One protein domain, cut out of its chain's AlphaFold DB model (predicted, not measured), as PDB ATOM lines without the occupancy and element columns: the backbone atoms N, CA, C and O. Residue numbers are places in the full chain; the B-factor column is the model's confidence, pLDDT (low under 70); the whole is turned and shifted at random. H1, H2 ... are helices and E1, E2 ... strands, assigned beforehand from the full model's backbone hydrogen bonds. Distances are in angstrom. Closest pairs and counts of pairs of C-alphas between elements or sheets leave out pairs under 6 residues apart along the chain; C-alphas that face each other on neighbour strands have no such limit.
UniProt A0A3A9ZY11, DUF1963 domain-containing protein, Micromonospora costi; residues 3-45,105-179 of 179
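AT A GLANCE: This is residues 3 to 45 and 105 to 179 of the 179 residues of the protein "DUF1963 domain-containing protein" of Micromonospora costi (UniProt A0A3A9ZY11). Two sheets of crossed strands lie partly face to face: the smaller sheet, E1 E2 E3, is over one face of the larger and longer one, E4 E5 E6 E7, and the long link of residues 110 to 129 runs over the other face. The two short helices, H1 and H2, are at opposite ends of the long strands E5 and E6. The printed part has 118 residues, with seven named strands and two named helices in the order E1 E2 E3 E4 E5 H1 E6 H2 E7; both sheets are antiparallel, ordered as named. The class is mostly strand, with under half of the residues in named elements. The whole is compact, with a radius of gyration of the C-alphas of 14.1 A and spans of 39 by 32 by 25 A.

IN THESE COORDINATES: E1, residues 3 to 5, begins at C-alpha 3 (165.884, 152.103, 144.543). E2, residues 23 to 28, is 16.5 A long, and E3, residues 37 to 42, is 16.3 A. After the cut come E4, residues 107 to 109, and E5, residues 130 to 138, 23.0 A long, which bends by 51 degrees at residue 133. H1 holds residues 140 to 143. E6, residues 150 to 159, is the longest strand, 28.3 A from C-alpha 150 (150.175, 142.559, 131.523) to C-alpha 159. H2 holds residues 160 to 165, and E7, residues 172 to 178, runs 20.5 A to C-alpha 178 (151.415, 137.597, 129.500).

HOW THE PARTS SIT: E1, E2 and E3 form a meander, each strand the antiparallel neighbour of the one before. In the hairpin E1 and E2, N 4 and O 24 are 2.9 A apart, within hydrogen-bond range; in the hairpin E2 and E3, N 27 and O 38 are 2.8 A apart. E3 and E7 come closest at the C-alphas of Cys 37 and Trp 172, 6.6 A apart, while E2 is apart from E5 and E6. The larger sheet is twisted. N 108 and O 135 are 3.0 A apart in the hairpin E4 and E5, N 136 and O 154 are 2.8 A apart between E5 and E6, and N 155 and O 174 are 2.8 A apart between E6 and E7. H1 is only just on this sheet, with 5 pairs of C-alphas within 10 A, and only grazes it. H2 is on it over E6, at a height over the sheet of 7.1 A taken from 6 of its C-alphas, and stands up from the sheet at 49 degrees. In H2 every O i to N i+4 pair is within hydrogen-bond range; H1 is too short for such a pair, and its one O i to N i+3 pair is not within range.

THE WHOLE: The two farthest C-alphas, of Gly 45 and Gly 179, are 42.4 A apart. Residues 46 to 104 are cut out, with 29.5 A from C-alpha 45 to C-alpha 105. The links E1 to E2 and E4 to E5 are long. The mean pLDDT of the printed part is 85.0; residues 117 to 127 and residue 179 are under 70.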
ATOM      1  N   THR A   3     164.728 151.712 143.725       92.81
ATOM      2  CA  THR A   3     165.884 152.103 144.543       92.81
ATOM      3  C   THR A   3     166.071 151.083 145.647       92.81
ATOM      4  O   THR A   3     165.147 150.826 146.416       92.81
ATOM      5  N   LEU A   4     167.275 150.530 145.737       93.94
ATOM      6  CA  LEU A   4     167.657 149.574 146.762       93.94
ATOM      7  C   LEU A   4     168.735 150.185 147.652       93.94
ATOM      8  O   LEU A   4     169.833 150.452 147.172       93.94
ATOM      9  N   ASP A   5     168.433 150.378 148.934       94.62
ATOM     10  CA  ASP A   5     169.434 150.695 149.956       94.62
ATOM     11  C   ASP A   5     170.195 149.419 150.330       94.62
ATOM     12  O   ASP A   5     169.619 148.483 150.890       94.62
ATOM     13  N   LEU A   6     171.491 149.382 150.016       94.44
ATOM     14  CA  LEU A   6     172.332 148.206 150.228       94.44
ATOM     15  C   LEU A   6     172.514 147.889 151.719       94.44
ATOM     16  O   LEU A   6     172.595 146.721 152.092       94.44
ATOM     17  N   ALA A   7     172.483 148.906 152.588       93.50
ATOM     18  CA  ALA A   7     172.600 148.707 154.031       93.50
ATOM     19  C   ALA A   7     171.322 148.115 154.660       93.50
ATOM     20  O   ALA A   7     171.360 147.612 155.785       93.50
ATOM     21  N   ALA A   8     170.190 148.170 153.950       92.81
ATOM     22  CA  ALA A   8     168.920 147.607 154.400       92.81
ATOM     23  C   ALA A   8     168.776 146.108 154.076       92.81
ATOM     24  O   ALA A   8     167.822 145.472 154.535       92.81
ATOM     25  N   ILE A   9     169.699 145.535 153.297       90.88
ATOM     26  CA  ILE A   9     169.650 144.132 152.886       90.88
ATOM     27  C   ILE A   9     170.170 143.239 154.025       90.88
ATOM     28  O   ILE A   9     171.250 143.484 154.568       90.88
ATOM     29  N   PRO A  10     169.448 142.167 154.401       89.12
ATOM     30  CA  PRO A  10     169.955 141.195 155.358       89.12
ATOM     31  C   PRO A  10     171.256 140.546 154.864       89.12
ATOM     32  O   PRO A  10     171.266 139.855 153.850       89.12
ATOM     33  N   SER A  11     172.335 140.675 155.641       78.56
ATOM     34  CA  SER A  11     173.685 140.203 155.277       78.56
ATOM     35  C   SER A  11     173.830 138.687 155.068       78.56
ATOM     36  O   SER A  11     174.890 138.221 154.671       78.56
ATOM     37  N   HIS A  12     172.814 137.904 155.429       79.75
ATOM     38  CA  HIS A  12     172.770 136.443 155.293       79.75
ATOM     39  C   HIS A  12     171.682 135.985 154.309       79.75
ATOM     40  O   HIS A  12     171.382 134.797 154.250       79.75
ATOM     41  N   GLY A  13     171.044 136.923 153.602       78.44
ATOM     42  CA  GLY A  13     169.908 136.655 152.719       78.44
ATOM     43  C   GLY A  13     170.252 136.559 151.235       78.44
ATOM     44  O   GLY A  13     169.344 136.314 150.452       78.44
ATOM     45  N   HIS A  14     171.511 136.771 150.843       85.00
ATOM     46  CA  HIS A  14     171.969 136.691 149.455       85.00
ATOM     47  C   HIS A  14     173.439 136.265 149.385       85.00
ATOM     48  O   HIS A  14     174.188 136.393 150.355       85.00
ATOM     49  N   ASP A  15     173.850 135.785 148.217       85.06
ATOM     50  CA  ASP A  15     175.209 135.350 147.881       85.06
ATOM     51  C   ASP A  15     175.933 136.307 146.913       85.06
ATOM     52  O   ASP A  15     177.090 136.089 146.557       85.06
ATOM     53  N   LEU A  16     175.273 137.400 146.517       90.00
ATOM     54  CA  LEU A  16     175.848 138.433 145.659       90.00
ATOM     55  C   LEU A  16     176.933 139.248 146.386       90.00
ATOM     56  O   LEU A  16     176.689 139.777 147.472       90.00
ATOM     57  N   ASP A  17     178.093 139.433 145.744       90.44
ATOM     58  CA  ASP A  17     179.190 140.300 146.215       90.44
ATOM     59  C   ASP A  17     178.864 141.790 145.988       90.44
ATOM     60  O   ASP A  17     179.425 142.472 145.125       90.44
ATOM     61  N   LEU A  18     177.867 142.285 146.721       91.81
ATOM     62  CA  LEU A  18     177.403 143.669 146.646       91.81
ATOM     63  C   LEU A  18     178.223 144.597 147.556       91.81
ATOM     64  O   LEU A  18     178.759 144.166 148.579       91.81
ATOM     65  N   PRO A  19     178.297 145.905 147.237       92.19
ATOM     66  CA  PRO A  19     178.797 146.894 148.186       92.19
ATOM     67  C   PRO A  19     178.002 146.852 149.502       92.19
ATOM     68  O   PRO A  19     176.802 146.598 149.506       92.19
ATOM     69  N   ALA A  20     178.675 147.115 150.625       91.31
ATOM     70  CA  ALA A  20     178.065 147.021 151.953       91.31
ATOM     71  C   ALA A  20     177.076 148.160 152.271       91.31
ATOM     72  O   ALA A  20     176.276 148.040 153.195       91.31
ATOM     73  N   ASP A  21     177.171 149.280 151.555       95.12
ATOM     74  CA  ASP A  21     176.357 150.474 151.744       95.12
ATOM     75  C   ASP A  21     176.143 151.220 150.419       95.12
ATOM     76  O   ASP A  21     176.673 150.843 149.373       95.12
ATOM     77  N   GLY A  22     175.340 152.285 150.469       95.88
ATOM     78  CA  GLY A  22     174.945 153.052 149.293       95.88
ATOM     79  C   GLY A  22     173.640 152.542 148.700       95.88
ATOM     80  O   GLY A  22     172.828 151.914 149.380       95.88
ATOM     81  N   SER A  23     173.408 152.849 147.429       96.19
ATOM     82  CA  SER A  23     172.178 152.457 146.751       96.19
ATOM     83  C   SER A  23     172.427 151.941 145.346       96.19
ATOM     84  O   SER A  23     173.287 152.455 144.632       96.19
ATOM     85  N   LEU A  24     171.632 150.959 144.925       95.94
ATOM     86  CA  LEU A  24     171.478 150.599 143.518       95.94
ATOM     87  C   LEU A  24     170.177 151.206 142.995       95.94
ATOM     88  O   LEU A  24     169.110 151.008 143.575       95.94
ATOM     89  N   LEU A  25     170.278 151.958 141.904       95.19
ATOM     90  CA  LEU A  25     169.144 152.554 141.202       95.19
ATOM     91  C   LEU A  25     168.914 151.791 139.904       95.19
ATOM     92  O   LEU A  25     169.803 151.777 139.053       95.19
ATOM     93  N   PHE A  26     167.740 151.193 139.743       94.38
ATOM     94  CA  PHE A  26     167.360 150.413 138.571       94.38
ATOM     95  C   PHE A  26     166.387 151.212 137.705       94.38
ATOM     96  O   PHE A  26     165.333 151.676 138.160       94.38
ATOM     97  N   PHE A  27     166.742 151.340 136.433       91.81
ATOM     98  CA  PHE A  27     165.976 152.034 135.412       91.81
ATOM     99  C   PHE A  27     165.639 151.063 134.288       91.81
ATOM    100  O   PHE A  27     166.500 150.314 133.826       91.81
ATOM    101  N   VAL A  28     164.392 151.121 133.839       89.12
ATOM    102  CA  VAL A  28     163.875 150.383 132.690       89.12
ATOM    103  C   VAL A  28     162.923 151.298 131.932       89.12
ATOM    104  O   VAL A  28     162.196 152.081 132.549       89.12
ATOM    105  N   GLU A  29     162.972 151.235 130.606       84.50
ATOM    106  CA  GLU A  29     162.031 151.946 129.742       84.50
ATOM    107  C   GLU A  29     160.882 151.023 129.317       84.50
ATOM    108  O   GLU A  29     161.092 149.814 129.211       84.50
ATOM    109  N   PRO A  30     159.681 151.559 129.020       81.19
ATOM    110  CA  PRO A  30     158.545 150.707 128.686       81.19
ATOM    111  C   PRO A  30     158.694 149.904 127.395       81.19
ATOM    112  O   PRO A  30     158.134 148.821 127.263       81.19
ATOM    113  N   HIS A  31     159.487 150.400 126.445       83.50
ATOM    114  CA  HIS A  31     159.882 149.636 125.266       83.50
ATOM    115  C   HIS A  31     160.991 148.652 125.643       83.50
ATOM    116  O   HIS A  31     162.173 148.908 125.393       83.50
ATOM    117  N   LEU A  32     160.601 147.549 126.281       83.44
ATOM    118  CA  LEU A  32     161.529 146.538 126.767       83.44
ATOM    119  C   LEU A  32     162.364 145.976 125.614       83.44
ATOM    120  O   LEU A  32     161.856 145.497 124.603       83.44
ATOM    121  N   THR A  33     163.677 146.067 125.782       86.75
ATOM    122  CA  THR A  33     164.679 145.333 125.013       86.75
ATOM    123  C   THR A  33     165.774 144.918 125.993       86.75
ATOM    124  O   THR A  33     165.916 145.567 127.037       86.75
ATOM    125  N   PRO A  34     166.601 143.904 125.681       88.00
ATOM    126  CA  PRO A  34     167.670 143.479 126.583       88.00
ATOM    127  C   PRO A  34     168.611 144.612 127.019       88.00
ATOM    128  O   PRO A  34     169.211 144.539 128.082       88.00
ATOM    129  N   THR A  35     168.741 145.683 126.236       88.88
ATOM    130  CA  THR A  35     169.652 146.798 126.528       88.88
ATOM    131  C   THR A  35     168.962 148.063 127.034       88.88
ATOM    132  O   THR A  35     169.653 149.005 127.409       88.88
ATOM    133  N   ASN A  36     167.627 148.117 127.062       89.44
ATOM    134  CA  ASN A  36     166.877 149.302 127.508       89.44
ATOM    135  C   ASN A  36     166.731 149.336 129.031       89.44
ATOM    136  O   ASN A  36     165.637 149.446 129.590       89.44
ATOM    137  N   CYS A  37     167.868 149.236 129.707       92.38
ATOM    138  CA  CYS A  37     167.955 149.347 131.145       92.38
ATOM    139  C   CYS A  37     169.233 150.055 131.561       92.38
ATOM    140  O   CYS A  37     170.181 150.223 130.789       92.38
ATOM    141  N   ARG A  38     169.255 150.472 132.820       93.94
ATOM    142  CA  ARG A  38     170.467 150.955 133.459       93.94
ATOM    143  C   ARG A  38     170.404 150.658 134.939       93.94
ATOM    144  O   ARG A  38     169.367 150.874 135.561       93.94
ATOM    145  N   VAL A  39     171.528 150.249 135.510       95.94
ATOM    146  CA  VAL A  39     171.695 150.220 136.960       95.94
ATOM    147  C   VAL A  39     172.835 151.144 137.340       95.94
ATOM    148  O   VAL A  39     173.891 151.159 136.709       95.94
ATOM    149  N   VAL A  40     172.603 151.963 138.358       95.12
ATOM    150  CA  VAL A  40     173.586 152.922 138.854       95.12
ATOM    151  C   VAL A  40     173.843 152.635 140.320       95.12
ATOM    152  O   VAL A  40     172.932 152.722 141.139       95.12
ATOM    153  N   HIS A  41     175.095 152.331 140.651       95.75
ATOM    154  CA  HIS A  41     175.544 152.315 142.034       95.75
ATOM    155  C   HIS A  41     175.888 153.732 142.494       95.75
ATOM    156  O   HIS A  41     176.712 154.422 141.890       95.75
ATOM    157  N   VAL A  42     175.250 154.144 143.582       96.38
ATOM    158  CA  VAL A  42     175.432 155.425 144.250       96.38
ATOM    159  C   VAL A  42     176.102 155.154 145.597       96.38
ATOM    160  O   VAL A  42     175.451 154.615 146.493       96.38
ATOM    161  N   PRO A  43     177.384 155.518 145.776       96.00
ATOM    162  CA  PRO A  43     178.071 155.329 147.050       96.00
ATOM    163  C   PRO A  43     177.367 156.058 148.199       96.00
ATOM    164  O   PRO A  43     176.814 157.147 148.001       96.00
ATOM    165  N   ALA A  44     177.450 155.504 149.410       95.75
ATOM    166  CA  ALA A  44     176.872 156.113 150.603       95.75
ATOM    167  C   ALA A  44     177.294 157.586 150.777       95.75
ATOM    168  O   ALA A  44     178.447 157.965 150.569       95.75
ATOM    169  N   GLY A  45     176.333 158.434 151.151       94.50
ATOM    170  CA  GLY A  45     176.546 159.873 151.328       94.50
ATOM    171  C   GLY A  45     176.618 160.690 150.031       94.50
ATOM    172  O   GLY A  45     176.744 161.913 150.104       94.50
ATOM    173  N   SER A 105     158.075 136.060 145.126       76.25
ATOM    174  CA  SER A 105     158.231 137.440 145.575       76.25
ATOM    175  C   SER A 105     158.158 138.346 144.356       76.25
ATOM    176  O   SER A 105     158.901 138.140 143.404       76.25
ATOM    177  N   ASP A 106     157.304 139.368 144.406       85.81
ATOM    178  CA  ASP A 106     157.160 140.342 143.311       85.81
ATOM    179  C   ASP A 106     158.453 141.127 143.057       85.81
ATOM    180  O   ASP A 106     158.703 141.633 141.966       85.81
ATOM    181  N   TYR A 107     159.293 141.208 144.085       89.94
ATOM    182  CA  TYR A 107     160.587 141.858 144.055       89.94
ATOM    183  C   TYR A 107     161.602 140.947 144.739       89.94
ATOM    184  O   TYR A 107     161.424 140.584 145.907       89.94
ATOM    185  N   SER A 108     162.677 140.602 144.040       90.56
ATOM    186  CA  SER A 108     163.769 139.802 144.598       90.56
ATOM    187  C   SER A 108     165.132 140.380 144.228       90.56
ATOM    188  O   SER A 108     165.282 141.162 143.286       90.56
ATOM    189  N   LEU A 109     166.134 140.004 145.017       91.69
ATOM    190  CA  LEU A 109     167.538 140.310 144.795       91.69
ATOM    191  C   LEU A 109     168.305 138.988 144.809       91.69
ATOM    192  O   LEU A 109     168.253 138.271 145.810       91.69
ATOM    193  N   GLY A 110     169.040 138.698 143.739       88.94
ATOM    194  CA  GLY A 110     169.710 137.409 143.575       88.94
ATOM    195  C   GLY A 110     168.756 136.257 143.254       88.94
ATOM    196  O   GLY A 110     167.573 136.457 142.978       88.94
ATOM    197  N   GLY A 111     169.299 135.043 143.337       85.50
ATOM    198  CA  GLY A 111     168.555 133.805 143.124       85.50
ATOM    199  C   GLY A 111     168.293 133.466 141.651       85.50
ATOM    200  O   GLY A 111     168.994 133.903 140.738       85.50
ATOM    201  N   TYR A 112     167.291 132.623 141.455       82.56
ATOM    202  CA  TYR A 112     166.644 132.247 140.213       82.56
ATOM    203  C   TYR A 112     165.676 133.344 139.769       82.56
ATOM    204  O   TYR A 112     164.939 133.919 140.579       82.56
ATOM    205  N   GLY A 113     165.714 133.650 138.474       80.56
ATOM    206  CA  GLY A 113     164.819 134.629 137.871       80.56
ATOM    207  C   GLY A 113     163.409 134.074 137.741       80.56
ATOM    208  O   GLY A 113     163.190 132.876 137.889       80.56
ATOM    209  N   ASP A 114     162.458 134.953 137.451       80.50
ATOM    210  CA  ASP A 114     161.047 134.581 137.344       80.50
ATOM    211  C   ASP A 114     160.501 134.844 135.931       80.50
ATOM    212  O   ASP A 114     161.086 135.607 135.151       80.50
ATOM    213  N   THR A 115     159.376 134.207 135.606       79.12
ATOM    214  CA  THR A 115     158.663 134.325 134.322       79.12
ATOM    215  C   THR A 115     157.155 134.356 134.580       79.12
ATOM    216  O   THR A 115     156.686 133.822 135.583       79.12
ATOM    217  N   SER A 116     156.368 134.993 133.715       75.62
ATOM    218  CA  SER A 116     154.909 135.064 133.887       75.62
ATOM    219  C   SER A 116     154.147 133.981 133.134       75.62
ATOM    220  O   SER A 116     153.063 133.609 133.584       75.62
ATOM    221  N   THR A 117     154.687 133.457 132.033       69.44
ATOM    222  CA  THR A 117     154.014 132.455 131.187       69.44
ATOM    223  C   THR A 117     154.707 131.092 131.178       69.44
ATOM    224  O   THR A 117     154.202 130.153 130.562       69.44
ATOM    225  N   GLY A 118     155.866 130.964 131.836       59.12
ATOM    226  CA  GLY A 118     156.712 129.767 131.751       59.12
ATOM    227  C   GLY A 118     157.285 129.522 130.345       59.12
ATOM    228  O   GLY A 118     157.818 128.446 130.073       59.12
ATOM    229  N   GLY A 119     157.144 130.490 129.429       48.06
ATOM    230  CA  GLY A 119     157.447 130.356 128.011       48.06
ATOM    231  C   GLY A 119     158.769 131.001 127.592       48.06
ATOM    232  O   GLY A 119     158.943 132.206 127.692       48.06
ATOM    233  N   ALA A 120     159.653 130.174 127.028       40.59
ATOM    234  CA  ALA A 120     160.661 130.512 126.015       40.59
ATOM    235  C   ALA A 120     161.617 131.693 126.296       40.59
ATOM    236  O   ALA A 120     161.650 132.662 125.550       40.59
ATOM    237  N   ASP A 121     162.433 131.555 127.341       48.06
ATOM    238  CA  ASP A 121     163.879 131.852 127.399       48.06
ATOM    239  C   ASP A 121     164.230 131.998 128.882       48.06
ATOM    240  O   ASP A 121     164.340 133.098 129.424       48.06
ATOM    241  N   PHE A 122     164.345 130.854 129.567       54.47
ATOM    242  CA  PHE A 122     164.666 130.820 130.991       54.47
ATOM    243  C   PHE A 122     165.918 131.665 131.287       54.47
ATOM    244  O   PHE A 122     166.913 131.561 130.557       54.47
ATOM    245  N   PRO A 123     165.921 132.471 132.368       52.12
ATOM    246  CA  PRO A 123     166.998 133.413 132.688       52.12
ATOM    247  C   PRO A 123     168.385 132.775 132.878       52.12
ATOM    248  O   PRO A 123     169.407 133.464 132.976       52.12
ATOM    249  N   ILE A 124     168.467 131.446 132.900       54.22
ATOM    250  CA  ILE A 124     169.657 130.708 133.298       54.22
ATOM    251  C   ILE A 124     169.966 129.582 132.298       54.22
ATOM    252  O   ILE A 124     170.206 128.441 132.657       54.22
ATOM    253  N   ILE A 125     170.078 129.903 131.004       50.22
ATOM    254  CA  ILE A 125     170.662 128.955 130.026       50.22
ATOM    255  C   ILE A 125     172.170 128.713 130.315       50.22
ATOM    256  O   ILE A 125     172.774 127.773 129.800       50.22
ATOM    257  N   ASN A 126     172.806 129.527 131.178       56.25
ATOM    258  CA  ASN A 126     174.195 129.329 131.608       56.25
ATOM    259  C   ASN A 126     174.532 130.020 132.953       56.25
ATOM    260  O   ASN A 126     175.335 130.953 132.980       56.25
ATOM    261  N   ALA A 127     173.992 129.525 134.078       65.88
ATOM    262  CA  ALA A 127     174.267 130.020 135.450       65.88
ATOM    263  C   ALA A 127     175.757 130.127 135.826       65.88
ATOM    264  O   ALA A 127     176.108 130.629 136.887       65.88
ATOM    265  N   LYS A 128     176.657 129.566 135.015       73.31
ATOM    266  CA  LYS A 128     178.091 129.534 135.301       73.31
ATOM    267  C   LYS A 128     178.736 130.909 135.161       73.31
ATOM    268  O   LYS A 128     179.660 131.217 135.913       73.31
ATOM    269  N   ASP A 129     178.250 131.724 134.227       83.38
ATOM    270  CA  ASP A 129     178.910 132.978 133.845       83.38
ATOM    271  C   ASP A 129     178.134 134.228 134.277       83.38
ATOM    272  O   ASP A 129     178.697 135.329 134.312       83.38
ATOM    273  N   HIS A 130     176.857 134.072 134.626       86.31
ATOM    274  CA  HIS A 130     175.970 135.163 135.005       86.31
ATOM    275  C   HIS A 130     174.957 134.747 136.064       86.31
ATOM    276  O   HIS A 130     174.645 133.569 136.219       86.31
ATOM    277  N   THR A 131     174.418 135.754 136.743       88.44
ATOM    278  CA  THR A 131     173.383 135.618 137.765       88.44
ATOM    279  C   THR A 131     172.305 136.684 137.572       88.44
ATOM    280  O   THR A 131     172.510 137.680 136.862       88.44
ATOM    281  N   VAL A 132     171.158 136.474 138.206       90.44
ATOM    282  CA  VAL A 132     170.125 137.495 138.354       90.44
ATOM    283  C   VAL A 132     170.581 138.462 139.440       90.44
ATOM    284  O   VAL A 132     170.861 138.067 140.567       90.44
ATOM    285  N   LEU A 133     170.679 139.747 139.112       93.81
ATOM    286  CA  LEU A 133     170.896 140.789 140.109       93.81
ATOM    287  C   LEU A 133     169.595 141.074 140.857       93.81
ATOM    288  O   LEU A 133     169.593 141.074 142.082       93.81
ATOM    289  N   ALA A 134     168.505 141.321 140.131       93.75
ATOM    290  CA  ALA A 134     167.196 141.601 140.710       93.75
ATOM    291  C   ALA A 134     166.072 141.169 139.767       93.75
ATOM    292  O   ALA A 134     166.212 141.306 138.550       93.75
ATOM    293  N   THR A 135     164.948 140.745 140.336       91.31
ATOM    294  CA  THR A 135     163.704 140.490 139.602       91.31
ATOM    295  C   THR A 135     162.630 141.452 140.074       91.31
ATOM    296  O   THR A 135     162.514 141.742 141.267       91.31
ATOM    297  N   VAL A 136     161.864 141.972 139.119       91.25
ATOM    298  CA  VAL A 136     160.769 142.908 139.346       91.25
ATOM    299  C   VAL A 136     159.556 142.456 138.548       91.25
ATOM    300  O   VAL A 136     159.605 142.408 137.319       91.25
ATOM    301  N   ARG A 137     158.460 142.179 139.244       88.81
ATOM    302  CA  ARG A 137     157.133 142.032 138.658       88.81
ATOM    303  C   ARG A 137     156.488 143.405 138.582       88.81
ATOM    304  O   ARG A 137     156.450 144.124 139.573       88.81
ATOM    305  N   LEU A 138     156.036 143.776 137.393       86.81
ATOM    306  CA  LEU A 138     155.322 145.022 137.156       86.81
ATOM    307  C   LEU A 138     153.846 144.691 136.978       86.81
ATOM    308  O   LEU A 138     153.451 144.067 135.984       86.81
ATOM    309  N   TYR A 139     153.035 145.110 137.944       83.75
ATOM    310  CA  TYR A 139     151.588 144.970 137.858       83.75
ATOM    311  C   TYR A 139     150.952 146.190 137.192       83.75
ATOM    312  O   TYR A 139     151.390 147.324 137.381       83.75
ATOM    313  N   GLU A 140     149.867 145.971 136.449       82.31
ATOM    314  CA  GLU A 140     149.099 147.047 135.801       82.31
ATOM    315  C   GLU A 140     148.635 148.110 136.813       82.31
ATOM    316  O   GLU A 140     148.598 149.296 136.505       82.31
ATOM    317  N   GLU A 141     148.350 147.723 138.058       81.69
ATOM    318  CA  GLU A 141     147.984 148.668 139.121       81.69
ATOM    319  C   GLU A 141     149.136 149.591 139.563       81.69
ATOM    320  O   GLU A 141     148.882 150.673 140.093       81.69
ATOM    321  N   GLU A 142     150.389 149.196 139.319       80.62
ATOM    322  CA  GLU A 142     151.594 149.945 139.692       80.62
ATOM    323  C   GLU A 142     152.127 150.798 138.535       80.62
ATOM    324  O   GLU A 142     152.631 151.899 138.765       80.62
ATOM    325  N   VAL A 143     152.029 150.298 137.295       78.25
ATOM    326  CA  VAL A 143     152.610 150.948 136.101       78.25
ATOM    327  C   VAL A 143     151.586 151.382 135.047       78.25
ATOM    328  O   VAL A 143     151.966 151.969 134.031       78.25
ATOM    329  N   GLY A 144     150.294 151.144 135.274       79.38
ATOM    330  CA  GLY A 144     149.230 151.430 134.313       79.38
ATOM    331  C   GLY A 144     149.424 150.691 132.987       79.38
ATOM    332  O   GLY A 144     149.947 149.580 132.940       79.38
ATOM    333  N   ASP A 145     149.062 151.352 131.890       79.19
ATOM    334  CA  ASP A 145     149.247 150.872 130.516       79.19
ATOM    335  C   ASP A 145     150.622 151.233 129.928       79.19
ATOM    336  O   ASP A 145     150.861 151.024 128.738       79.19
ATOM    337  N   ALA A 146     151.547 151.765 130.741       79.44
ATOM    338  CA  ALA A 146     152.795 152.351 130.251       79.44
ATOM    339  C   ALA A 146     153.641 151.364 129.434       79.44
ATOM    340  O   ALA A 146     154.322 151.783 128.500       79.44
ATOM    341  N   PHE A 147     153.584 150.074 129.773       79.44
ATOM    342  CA  PHE A 147     154.334 149.002 129.118       79.44
ATOM    343  C   PHE A 147     153.524 148.230 128.061       79.44
ATOM    344  O   PHE A 147     154.092 147.390 127.372       79.44
ATOM    345  N   GLY A 148     152.227 148.514 127.906       76.94
ATOM    346  CA  GLY A 148     151.358 147.909 126.889       76.94
ATOM    347  C   GLY A 148     151.003 146.427 127.081       76.94
ATOM    348  O   GLY A 148     150.144 145.939 126.357       76.94
ATOM    349  N   GLU A 149     151.615 145.745 128.049       79.19
ATOM    350  CA  GLU A 149     151.444 144.316 128.333       79.19
ATOM    351  C   GLU A 149     151.091 144.093 129.812       79.19
ATOM    352  O   GLU A 149     151.327 144.963 130.658       79.19
ATOM    353  N   THR A 150     150.546 142.918 130.142       78.12
ATOM    354  CA  THR A 150     150.175 142.559 131.523       78.12
ATOM    355  C   THR A 150     151.129 141.529 132.124       78.12
ATOM    356  O   THR A 150     151.740 140.738 131.407       78.12
ATOM    357  N   LEU A 151     151.247 141.516 133.460       79.19
ATOM    358  CA  LEU A 151     152.079 140.560 134.210       79.19
ATOM    359  C   LEU A 151     153.527 140.509 133.700       79.19
ATOM    360  O   LEU A 151     154.070 139.440 133.417       79.19
ATOM    361  N   ILE A 152     154.143 141.677 133.555       87.06
ATOM    362  CA  ILE A 152     155.514 141.776 133.067       87.06
ATOM    363  C   ILE A 152     156.461 141.380 134.195       87.06
ATOM    364  O   ILE A 152     156.370 141.904 135.306       87.06
ATOM    365  N   VAL A 153     157.410 140.503 133.893       88.12
ATOM    366  CA  VAL A 153     158.532 140.174 134.768       88.12
ATOM    367  C   VAL A 153     159.807 140.690 134.127       88.12
ATOM    368  O   VAL A 153     160.081 140.402 132.967       88.12
ATOM    369  N   VAL A 154     160.595 141.455 134.876       90.50
ATOM    370  CA  VAL A 154     161.887 141.983 134.442       90.50
ATOM    371  C   VAL A 154     162.980 141.429 135.344       90.50
ATOM    372  O   VAL A 154     163.025 141.724 136.536       90.50
ATOM    373  N   ASN A 155     163.894 140.668 134.757       90.62
ATOM    374  CA  ASN A 155     165.096 140.153 135.395       90.62
ATOM    375  C   ASN A 155     166.300 140.990 134.934       90.62
ATOM    376  O   ASN A 155     166.640 141.016 133.749       90.62
ATOM    377  N   PHE A 156     166.951 141.682 135.867       94.00
ATOM    378  CA  PHE A 156     168.211 142.384 135.630       94.00
ATOM    379  C   PHE A 156     169.356 141.390 135.770       94.00
ATOM    380  O   PHE A 156     169.596 140.866 136.854       94.00
ATOM    381  N   MET A 157     170.086 141.154 134.691       92.44
ATOM    382  CA  MET A 157     171.130 140.142 134.611       92.44
ATOM    383  C   MET A 157     172.519 140.780 134.660       92.44
ATOM    384  O   MET A 157     172.753 141.837 134.067       92.44
ATOM    385  N   ILE A 158     173.464 140.121 135.332       93.50
ATOM    386  CA  ILE A 158     174.863 140.561 135.398       93.50
ATOM    387  C   ILE A 158     175.814 139.366 135.305       93.50
ATOM    388  O   ILE A 158     175.563 138.301 135.870       93.50
ATOM    389  N   LYS A 159     176.943 139.530 134.605       92.88
ATOM    390  CA  LYS A 159     178.006 138.516 134.603       92.88
ATOM    391  C   LYS A 159     178.727 138.500 135.944       92.88
ATOM    392  O   LYS A 159     178.974 139.556 136.520       92.88
ATOM    393  N   HIS A 160     179.183 137.331 136.385       91.69
ATOM    394  CA  HIS A 160     179.958 137.205 137.626       91.69
ATOM    395  C   HIS A 160     181.214 138.089 137.632       91.69
ATOM    396  O   HIS A 160     181.517 138.733 138.634       91.69
ATOM    397  N   ALA A 161     181.916 138.174 136.496       93.94
ATOM    398  CA  ALA A 161     183.090 139.035 136.353       93.94
ATOM    399  C   ALA A 161     182.742 140.530 136.469       93.94
ATOM    400  O   ALA A 161     183.452 141.277 137.137       93.94
ATOM    401  N   ASP A 162     181.627 140.957 135.870       95.75
ATOM    402  CA  ASP A 162     181.179 142.350 135.918       95.75
ATOM    403  C   ASP A 162     180.685 142.730 137.322       95.75
ATOM    404  O   ASP A 162     180.952 143.837 137.784       95.75
ATOM    405  N   LEU A 163     180.033 141.804 138.036       94.69
ATOM    406  CA  LEU A 163     179.646 141.999 139.436       94.69
ATOM    407  C   LEU A 163     180.877 142.188 140.333       94.69
ATOM    408  O   LEU A 163     180.923 143.145 141.104       94.69
ATOM    409  N   ALA A 164     181.906 141.350 140.168       93.69
ATOM    410  CA  ALA A 164     183.165 141.473 140.907       93.69
ATOM    411  C   ALA A 164     183.890 142.807 140.623       93.69
ATOM    412  O   ALA A 164     184.503 143.395 141.517       93.69
ATOM    413  N   GLU A 165     183.794 143.318 139.392       95.50
ATOM    414  CA  GLU A 165     184.312 144.638 138.997       95.50
ATOM    415  C   GLU A 165     183.380 145.804 139.375       95.50
ATOM    416  O   GLU A 165     183.767 146.968 139.237       95.50
ATOM    417  N   ARG A 166     182.165 145.518 139.868       94.88
ATOM    418  CA  ARG A 166     181.091 146.497 140.127       94.88
ATOM    419  C   ARG A 166     180.685 147.285 138.873       94.88
ATOM    420  O   ARG A 166     180.292 148.451 138.958       94.88
ATOM    421  N   ALA A 167     180.771 146.649 137.708       95.88
ATOM    422  CA  ALA A 167     180.435 147.206 136.401       95.88
ATOM    423  C   ALA A 167     178.919 147.124 136.124       95.88
ATOM    424  O   ALA A 167     178.460 146.452 135.201       95.88
ATOM    425  N   PHE A 168     178.122 147.811 136.951       95.94
ATOM    426  CA  PHE A 168     176.651 147.827 136.860       95.94
ATOM    427  C   PHE A 168     176.106 148.467 135.566       95.94
ATOM    428  O   PHE A 168     174.925 148.339 135.252       95.94
ATOM    429  N   ASP A 169     176.959 149.131 134.785       93.50
ATOM    430  CA  ASP A 169     176.648 149.658 133.456       93.50
ATOM    431  C   ASP A 169     176.603 148.580 132.358       93.50
ATOM    432  O   ASP A 169     176.176 148.874 131.243       93.50
ATOM    433  N   ARG A 170     177.016 147.341 132.661       95.25
ATOM    434  CA  ARG A 170     177.024 146.193 131.732       95.25
ATOM    435  C   ARG A 170     175.839 145.236 131.918       95.25
ATOM    436  O   ARG A 170     175.869 144.112 131.421       95.25
ATOM    437  N   ILE A 171     174.819 145.666 132.650       94.94
ATOM    438  CA  ILE A 171     173.609 144.883 132.910       94.94
ATOM    439  C   ILE A 171     172.730 144.810 131.664       94.94
ATOM    440  O   ILE A 171     172.685 145.746 130.866       94.94
ATOM    441  N   TRP A 172     172.024 143.691 131.517       93.44
ATOM    442  CA  TRP A 172     170.993 143.513 130.500       93.44
ATOM    443  C   TRP A 172     169.707 142.977 131.126       93.44
ATOM    444  O   TRP A 172     169.711 142.475 132.249       93.44
ATOM    445  N   LEU A 173     168.604 143.095 130.397       90.88
ATOM    446  CA  LEU A 173     167.315 142.550 130.790       90.88
ATOM    447  C   LEU A 173     167.067 141.194 130.146       90.88
ATOM    448  O   LEU A 173     167.346 140.988 128.963       90.88
ATOM    449  N   MET A 174     166.434 140.326 130.918       88.06
ATOM    450  CA  MET A 174     165.569 139.271 130.410       88.06
ATOM    451  C   MET A 174     164.169 139.549 130.933       88.06
ATOM    452  O   MET A 174     164.016 139.909 132.098       88.06
ATOM    453  N   TYR A 175     163.161 139.457 130.080       86.56
ATOM    454  CA  TYR A 175     161.802 139.810 130.460       86.56
ATOM    455  C   TYR A 175     160.796 138.877 129.804       86.56
ATOM    456  O   TYR A 175     161.030 138.391 128.701       86.56
ATOM    457  N   ASP A 176     159.692 138.659 130.504       83.31
ATOM    458  CA  ASP A 176     158.544 137.872 130.061       83.31
ATOM    459  C   ASP A 176     157.268 138.660 130.372       83.31
ATOM    460  O   ASP A 176     157.258 139.518 131.262       83.31
ATOM    461  N   PHE A 177     156.201 138.415 129.626       80.75
ATOM    462  CA  PHE A 177     154.909 139.065 129.812       80.75
ATOM    463  C   PHE A 177     153.784 138.149 129.341       80.75
ATOM    464  O   PHE A 177     153.964 137.323 128.449       80.75
ATOM    465  N   ASN A 178     152.603 138.317 129.932       70.56
ATOM    466  CA  ASN A 178     151.415 137.597 129.500       70.56
ATOM    467  C   ASN A 178     150.698 138.413 128.414       70.56
ATOM    468  O   ASN A 178     150.156 139.485 128.716       70.56
ATOM    469  N   GLY A 179     150.720 137.901 127.180       56.75
ATOM    470  CA  GLY A 179     150.084 138.482 125.990       56.75
ATOM    471  C   GLY A 179     149.141 137.516 125.282       56.75
ATOM    472  O   GLY A 179     149.376 136.289 125.352       56.75
TER     473      GLY A 179